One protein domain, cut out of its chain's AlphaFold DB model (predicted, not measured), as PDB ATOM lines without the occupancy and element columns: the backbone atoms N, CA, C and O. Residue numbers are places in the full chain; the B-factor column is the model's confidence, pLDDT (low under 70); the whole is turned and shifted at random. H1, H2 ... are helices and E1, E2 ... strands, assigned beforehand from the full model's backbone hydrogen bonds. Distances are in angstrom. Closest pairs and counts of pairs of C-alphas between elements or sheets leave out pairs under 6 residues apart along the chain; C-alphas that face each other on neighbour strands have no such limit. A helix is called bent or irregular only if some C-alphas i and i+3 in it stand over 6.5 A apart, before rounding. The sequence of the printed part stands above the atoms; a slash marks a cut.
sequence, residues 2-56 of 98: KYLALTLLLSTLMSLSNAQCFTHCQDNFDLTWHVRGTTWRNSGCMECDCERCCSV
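AT A GLANCE: This is residues 2 to 56 of the 98 residues of an uncharacterized protein of Cyprinodon variegatus (UniProt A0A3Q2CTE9). A small head of two short two-stranded hairpins, E1 with E2 and E3 with E4, sits at one end of a long arm, and most of that arm is the single helix H1. The arm, residues 2 to 20, sticks out from the head and makes much of the length; the hairpin of E1 and E2 comes first after it, and the hairpin of E3 and E4 lies at the far end. The printed part has 55 residues with one named helix and four named strands, in the order H1, E1, E2, E3, E4, and its class is mixed, helices and strands. Each hairpin is an antiparallel sheet of two strands, in the orders E1 - E2 and E3 - E4. The whole is extended, with a radius of gyration of the C-alphas of 18.5 A and spans of 60 by 17 by 14 A.

HOW THE PARTS SIT: E1, residues 24 to 26, and E2, residues 33 to 35, form a hairpin, antiparallel with 148 degrees between their directions. The C-alphas of Cys 25 and His 34 face each other at 5.5 A, and N 25 and O 34 are within hydrogen-bond range at 2.9 A, as are N 34 and O 25 at 2.8 A. E3, residues 46 to 48, and E4, residues 53 to 55, form the other hairpin, antiparallel at 156 degrees. The C-alphas of Met 46 and Ser 55 face each other at 4.3 A, and N 47 and O 54 are 2.8 A apart, within hydrogen-bond range. Residues 40 to 41, in the link between E2 and E3, pair with residues 47 to 48 of E3, antiparallel. E1 is apart from E3 and E4, and E2 is apart from both too. H1, residues 2 to 17, stands free and is apart from E2, E3 and E4. In H1 every O i to N i+4 pair is within hydrogen-bond range.

IN THESE COORDINATES: H1 runs 23.7 A from C-alpha 2 at (-20.696, -143.021, 149.662) to C-alpha 17 at (-25.514, -126.471, 133.391), and it is not bent. E1 spans 6.9 A from C-alpha 24 at (-25.948, -117.556, 119.420). E2 spans 7.0 A and E3 5.9 A. E4 spans 7.0 A and ends with C-alpha 55 at (-38.478, -101.986, 112.553).

THE WHOLE: The C-alphas of Lys 2 and Val 56, the two farthest apart, are 60.4 A apart. Without residues 2 to 20, the body of 36 residues spans 28 by 15 by 10 A. The printed part has no cut. The link from E3 to E4 is tight, the other three are short, and no link is long. The mean pLDDT of the printed part is 82.9; residues 2 to 21 are under 70, and H1 has a mean of 61.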
ATOM      1  N   LYS A   2     -20.708-142.866 151.138       57.25
ATOM      2  CA  LYS A   2     -20.696-143.021 149.662       57.25
ATOM      3  C   LYS A   2     -21.845-142.291 148.937       57.25
ATOM      4  O   LYS A   2     -21.608-141.634 147.935       57.25
ATOM      5  N   TYR A   3     -23.055-142.333 149.497       68.38
ATOM      6  CA  TYR A   3     -24.233-141.674 148.915       68.38
ATOM      7  C   TYR A   3     -24.221-140.145 149.050       68.38
ATOM      8  O   TYR A   3     -24.663-139.470 148.134       68.38
ATOM      9  N   LEU A   4     -23.646-139.599 150.135       64.19
ATOM     10  CA  LEU A   4     -23.490-138.144 150.293       64.19
ATOM     11  C   LEU A   4     -22.541-137.561 149.239       64.19
ATOM     12  O   LEU A   4     -22.813-136.506 148.680       64.19
ATOM     13  N   ALA A   5     -21.437-138.255 148.950       66.81
ATOM     14  CA  ALA A   5     -20.503-137.826 147.912       66.81
ATOM     15  C   ALA A   5     -21.167-137.817 146.524       66.81
ATOM     16  O   ALA A   5     -20.957-136.891 145.746       66.81
ATOM     17  N   LEU A   6     -22.020-138.810 146.246       64.69
ATOM     18  CA  LEU A   6     -22.775-138.904 144.998       64.69
ATOM     19  C   LEU A   6     -23.803-137.769 144.862       64.69
ATOM     20  O   LEU A   6     -23.876-137.136 143.814       64.69
ATOM     21  N   THR A   7     -24.556-137.464 145.924       65.50
ATOM     22  CA  THR A   7     -25.546-136.374 145.898       65.50
ATOM     23  C   THR A   7     -24.890-135.008 145.718       65.50
ATOM     24  O   THR A   7     -25.394-134.204 144.942       65.50
ATOM     25  N   LEU A   8     -23.742-134.771 146.366       62.94
ATOM     26  CA  LEU A   8     -22.974-133.529 146.221       62.94
ATOM     27  C   LEU A   8     -22.442-133.343 144.788       62.94
ATOM     28  O   LEU A   8     -22.576-132.252 144.230       62.94
ATOM     29  N   LEU A   9     -21.932-134.410 144.161       64.56
ATOM     30  CA  LEU A   9     -21.470-134.390 142.765       64.56
ATOM     31  C   LEU A   9     -22.601-134.058 141.775       64.56
ATOM     32  O   LEU A   9     -22.417-133.213 140.896       64.56
ATOM     33  N   LEU A  10     -23.786-134.662 141.931       60.56
ATOM     34  CA  LEU A  10     -24.931-134.364 141.061       60.56
ATOM     35  C   LEU A  10     -25.442-132.924 141.237       60.56
ATOM     36  O   LEU A  10     -25.770-132.273 140.246       60.56
ATOM     37  N   SER A  11     -25.463-132.397 142.467       59.88
ATOM     38  CA  SER A  11     -25.865-131.003 142.709       59.88
ATOM     39  C   SER A  11     -24.895-129.986 142.097       59.88
ATOM     40  O   SER A  11     -25.336-128.973 141.555       59.88
ATOM     41  N   THR A  12     -23.586-130.263 142.093       59.84
ATOM     42  CA  THR A  12     -22.609-129.389 141.424       59.84
ATOM     43  C   THR A  12     -22.744-129.416 139.899       59.84
ATOM     44  O   THR A  12     -22.630-128.373 139.265       59.84
ATOM     45  N   LEU A  13     -23.061-130.571 139.300       57.84
ATOM     46  CA  LEU A  13     -23.227-130.704 137.846       57.84
ATOM     47  C   LEU A  13     -24.449-129.935 137.317       57.84
ATOM     48  O   LEU A  13     -24.341-129.258 136.298       57.84
ATOM     49  N   MET A  14     -25.580-129.971 138.031       58.22
ATOM     50  CA  MET A  14     -26.767-129.178 137.667       58.22
ATOM     51  C   MET A  14     -26.563-127.671 137.880       58.22
ATOM     52  O   MET A  14     -27.133-126.859 137.161       58.22
ATOM     53  N   SER A  15     -25.702-127.282 138.825       58.19
ATOM     54  CA  SER A  15     -25.333-125.874 139.023       58.19
ATOM     55  C   SER A  15     -24.485-125.334 137.861       58.19
ATOM     56  O   SER A  15     -24.627-124.174 137.484       58.19
ATOM     57  N   LEU A  16     -23.631-126.175 137.256       52.53
ATOM     58  CA  LEU A  16     -22.819-125.801 136.091       52.53
ATOM     59  C   LEU A  16     -23.620-125.752 134.778       52.53
ATOM     60  O   LEU A  16     -23.258-124.974 133.896       52.53
ATOM     61  N   SER A  17     -24.710-126.520 134.627       55.91
ATOM     62  CA  SER A  17     -25.514-126.471 133.391       55.91
ATOM     63  C   SER A  17     -26.266-125.154 133.208       55.91
ATOM     64  O   SER A  17     -26.633-124.818 132.088       55.91
ATOM     65  N   ASN A  18     -26.465-124.384 134.279       53.84
ATOM     66  CA  ASN A  18     -27.198-123.117 134.222       53.84
ATOM     67  C   ASN A  18     -26.312-121.918 133.845       53.84
ATOM     68  O   ASN A  18     -26.817-120.809 133.709       53.84
ATOM     69  N   ALA A  19     -25.008-122.134 133.638       55.91
ATOM     70  CA  ALA A  19     -24.080-121.135 133.106       55.91
ATOM     71  C   ALA A  19     -23.816-121.323 131.599       55.91
ATOM     72  O   ALA A  19     -22.745-120.968 131.104       55.91
ATOM     73  N   GLN A  20     -24.760-121.906 130.850       60.06
ATOM     74  CA  GLN A  20     -24.670-121.964 129.391       60.06
ATOM     75  C   GLN A  20     -24.819-120.550 128.822       60.06
ATOM     76  O   GLN A  20     -25.917-120.041 128.615       60.06
ATOM     77  N   CYS A  21     -23.683-119.890 128.594       68.38
ATOM     78  CA  CYS A  21     -23.629-118.669 127.810       68.38
ATOM     79  C   CYS A  21     -24.065-119.014 126.380       68.38
ATOM     80  O   CYS A  21     -23.321-119.664 125.642       68.38
ATOM     81  N   PHE A  22     -25.286-118.631 126.002       76.81
ATOM     82  CA  PHE A  22     -25.763-118.782 124.632       76.81
ATOM     83  C   PHE A  22     -24.922-117.881 123.724       76.81
ATOM     84  O   PHE A  22     -25.060-116.657 123.724       76.81
ATOM     85  N   THR A  23     -24.015-118.499 122.968       92.19
ATOM     86  CA  THR A  23     -23.137-117.804 122.016       92.19
ATOM     87  C   THR A  23     -23.886-117.343 120.773       92.19
ATOM     88  O   THR A  23     -23.369-116.510 120.035       92.19
ATOM     89  N   HIS A  24     -25.089-117.876 120.547       94.50
ATOM     90  CA  HIS A  24     -25.948-117.556 119.420       94.50
ATOM     91  C   HIS A  24     -27.394-117.380 119.879       94.50
ATOM     92  O   HIS A  24     -27.815-117.956 120.884       94.50
ATOM     93  N   CYS A  25     -28.150-116.619 119.106       95.44
ATOM     94  CA  CYS A  25     -29.598-116.506 119.203       95.44
ATOM     95  C   CYS A  25     -30.213-116.788 117.831       95.44
ATOM     96  O   CYS A  25     -29.546-116.629 116.808       95.44
ATOM     97  N   GLN A  26     -31.469-117.222 117.817       96.62
ATOM     98  CA  GLN A  26     -32.221-117.407 116.584       96.62
ATOM     99  C   GLN A  26     -33.110-116.184 116.352       96.62
ATOM    100  O   GLN A  26     -33.821-115.755 117.261       96.62
ATOM    101  N   ASP A  27     -33.059-115.625 115.147       96.94
ATOM    102  CA  ASP A  27     -34.039-114.650 114.687       96.94
ATOM    103  C   ASP A  27     -35.398-115.338 114.529       96.94
ATOM    104  O   ASP A  27     -35.513-116.340 113.828       96.94
ATOM    105  N   ASN A  28     -36.440-114.808 115.163       93.31
ATOM    106  CA  ASN A  28     -37.774-115.401 115.104       93.31
ATOM    107  C   ASN A  28     -38.499-115.151 113.771       93.31
ATOM    108  O   ASN A  28     -39.505-115.810 113.516       93.31
ATOM    109  N   PHE A  29     -38.029-114.207 112.948       95.31
ATOM    110  CA  PHE A  29     -38.621-113.913 111.643       95.31
ATOM    111  C   PHE A  29     -38.035-114.826 110.559       95.31
ATOM    112  O   PHE A  29     -38.765-115.583 109.924       95.31
ATOM    113  N   ASP A  30     -36.707-114.815 110.408       97.06
ATOM    114  CA  ASP A  30     -36.002-115.573 109.362       97.06
ATOM    115  C   ASP A  30     -35.607-116.992 109.802       97.06
ATOM    116  O   ASP A  30     -35.179-117.808 108.985       97.06
ATOM    117  N   LEU A  31     -35.722-117.302 111.100       96.81
ATOM    118  CA  LEU A  31     -35.263-118.553 111.715       96.81
ATOM    119  C   LEU A  31     -33.751-118.803 111.550       96.81
ATOM    120  O   LEU A  31     -33.280-119.931 111.732       96.81
ATOM    121  N   THR A  32     -32.975-117.758 111.260       97.62
ATOM    122  CA  THR A  32     -31.515-117.783 111.115       97.62
ATOM    123  C   THR A  32     -30.809-117.622 112.459       97.62
ATOM    124  O   THR A  32     -31.282-116.931 113.357       97.62
ATOM    125  N   TRP A  33     -29.654-118.272 112.619       97.31
ATOM    126  CA  TRP A  33     -28.842-118.178 113.836       97.31
ATOM    127  C   TRP A  33     -27.771-117.100 113.698       97.31
ATOM    128  O   TRP A  33     -27.015-117.089 112.728       97.31
ATOM    129  N   HIS A  34     -27.665-116.239 114.706       96.94
ATOM    130  CA  HIS A  34     -26.736-115.113 114.743       96.94
ATOM    131  C   HIS A  34     -25.868-115.168 115.994       96.94
ATOM    132  O   HIS A  34     -26.307-115.617 117.052       96.94
ATOM    133  N   VAL A  35     -24.622-114.710 115.874       96.69
ATOM    134  CA  VAL A  35     -23.669-114.685 116.988       96.69
ATOM    135  C   VAL A  35     -24.065-113.586 117.974       96.69
ATOM    136  O   VAL A  35     -24.356-112.454 117.578       96.69
ATOM    137  N   ARG A  36     -24.032-113.884 119.275       95.12
ATOM    138  CA  ARG A  36     -24.301-112.894 120.322       95.12
ATOM    139  C   ARG A  36     -23.323-111.722 120.228       95.12
ATOM    140  O   ARG A  36     -22.118-111.920 120.104       95.12
ATOM    141  N   GLY A  37     -23.854-110.503 120.316       94.56
ATOM    142  CA  GLY A  37     -23.086-109.262 120.170       94.56
ATOM    143  C   GLY A  37     -22.979-108.752 118.728       94.56
ATOM    144  O   GLY A  37     -22.358-107.717 118.509       94.56
ATOM    145  N   THR A  38     -23.580-109.446 117.754       96.88
ATOM    146  CA  THR A  38     -23.728-108.941 116.381       96.88
ATOM    147  C   THR A  38     -25.097-108.303 116.169       96.88
ATOM    148  O   THR A  38     -26.060-108.640 116.859       96.88
ATOM    149  N   THR A  39     -25.168-107.393 115.199       97.88
ATOM    150  CA  THR A  39     -26.419-106.842 114.674       97.88
ATOM    151  C   THR A  39     -26.659-107.355 113.260       97.88
ATOM    152  O   THR A  39     -25.706-107.478 112.486       97.88
ATOM    153  N   TRP A  40     -27.910-107.587 112.884       98.00
ATOM    154  CA  TRP A  40     -28.277-107.979 111.523       98.00
ATOM    155  C   TRP A  40     -29.584-107.318 111.079       98.00
ATOM    156  O   TRP A  40     -30.363-106.833 111.898       98.00
ATOM    157  N   ARG A  41     -29.803-107.290 109.761       96.56
ATOM    158  CA  ARG A  41     -31.097-106.964 109.156       96.56
ATOM    159  C   ARG A  41     -31.743-108.251 108.671       96.56
ATOM    160  O   ARG A  41     -31.064-109.042 108.020       96.56
ATOM    161  N   ASN A  42     -33.018-108.432 108.975       96.94
ATOM    162  CA  ASN A  42     -33.774-109.608 108.557       96.94
ATOM    163  C   ASN A  42     -34.786-109.290 107.455       96.94
ATOM    164  O   ASN A  42     -34.964-108.124 107.084       96.94
ATOM    165  N   SER A  43     -35.446-110.320 106.922       95.94
ATOM    166  CA  SER A  43     -36.418-110.149 105.836       95.94
ATOM    167  C   SER A  43     -37.685-109.394 106.260       95.94
ATOM    168  O   SER A  43     -38.363-108.820 105.417       95.94
ATOM    169  N   GLY A  44     -37.954-109.299 107.566       95.44
ATOM    170  CA  GLY A  44     -39.038-108.501 108.144       95.44
ATOM    171  C   GLY A  44     -38.732-107.009 108.276       95.44
ATOM    172  O   GLY A  44     -39.455-106.297 108.975       95.44
ATOM    173  N   CYS A  45     -37.653-106.523 107.650       97.06
ATOM    174  CA  CYS A  45     -37.223-105.130 107.734       97.06
ATOM    175  C   CYS A  45     -36.962-104.675 109.181       97.06
ATOM    176  O   CYS A  45     -37.263-103.538 109.562       97.06
ATOM    177  N   MET A  46     -36.384-105.559 109.997       96.56
ATOM    178  CA  MET A  46     -35.979-105.250 111.364       96.56
ATOM    179  C   MET A  46     -34.460-105.217 111.484       96.56
ATOM    180  O   MET A  46     -33.753-106.028 110.894       96.56
ATOM    181  N   GLU A  47     -33.963-104.255 112.254       97.12
ATOM    182  CA  GLU A  47     -32.596-104.234 112.754       97.12
ATOM    183  C   GLU A  47     -32.605-104.924 114.117       97.12
ATOM    184  O   GLU A  47     -33.300-104.492 115.043       97.12
ATOM    185  N   CYS A  48     -31.887-106.037 114.199       98.06
ATOM    186  CA  CYS A  48     -31.921-106.961 115.317       98.06
ATOM    187  C   CYS A  48     -30.543-107.128 115.946       98.06
ATOM    188  O   CYS A  48     -29.518-107.069 115.265       98.06
ATOM    189  N   ASP A  49     -30.550-107.403 117.242       97.06
ATOM    190  CA  ASP A  49     -29.490-108.056 117.993       97.06
ATOM    191  C   ASP A  49     -30.112-109.212 118.810       97.06
ATOM    192  O   ASP A  49     -31.314-109.479 118.733       97.06
ATOM    193  N   CYS A  50     -29.314-109.940 119.594       96.06
ATOM    194  CA  CYS A  50     -29.845-111.050 120.399       96.06
ATOM    195  C   CYS A  50     -30.763-110.631 121.559       96.06
ATOM    196  O   CYS A  50     -31.285-111.499 122.257       96.06
ATOM    197  N   GLU A  51     -30.902-109.338 121.827       94.56
ATOM    198  CA  GLU A  51     -31.689-108.789 122.929       94.56
ATOM    199  C   GLU A  51     -32.990-108.157 122.424       94.56
ATOM    200  O   GLU A  51     -34.000-108.202 123.128       94.56
ATOM    201  N   ARG A  52     -32.997-107.600 121.207       95.12
ATOM    202  CA  ARG A  52     -34.148-106.901 120.627       95.12
ATOM    203  C   ARG A  52     -34.111-106.844 119.100       95.12
ATOM    204  O   ARG A  52     -33.056-106.826 118.480       95.12
ATOM    205  N   CYS A  53     -35.294-106.685 118.514       96.56
ATOM    206  CA  CYS A  53     -35.499-106.326 117.113       96.56
ATOM    207  C   CYS A  53     -36.348-105.058 117.031       96.56
ATOM    208  O   CYS A  53     -37.293-104.890 117.805       96.56
ATOM    209  N   CYS A  54     -36.029-104.165 116.098       95.62
ATOM    210  CA  CYS A  54     -36.800-102.948 115.850       95.62
ATOM    211  C   CYS A  54     -37.024-102.767 114.352       95.62
ATOM    212  O   CYS A  54     -36.089-102.951 113.574       95.62
ATOM    213  N   SER A  55     -38.232-102.369 113.944       95.56
ATOM    214  CA  SER A  55     -38.478-101.986 112.553       95.56
ATOM    215  C   SER A  55     -37.533-100.855 112.145       95.56
ATOM    216  O   SER A  55     -37.221 -99.953 112.926       95.56
ATOM    217  N   VAL A  56     -37.057-100.910 110.906       95.69
ATOM    218  CA  VAL A  56     -36.210 -99.853 110.330       95.69
ATOM    219  C   VAL A  56     -37.007 -98.781 109.595       95.69
ATOM    220  O   VAL A  56     -36.408 -97.877 109.025       95.69
TER     221      VAL A  56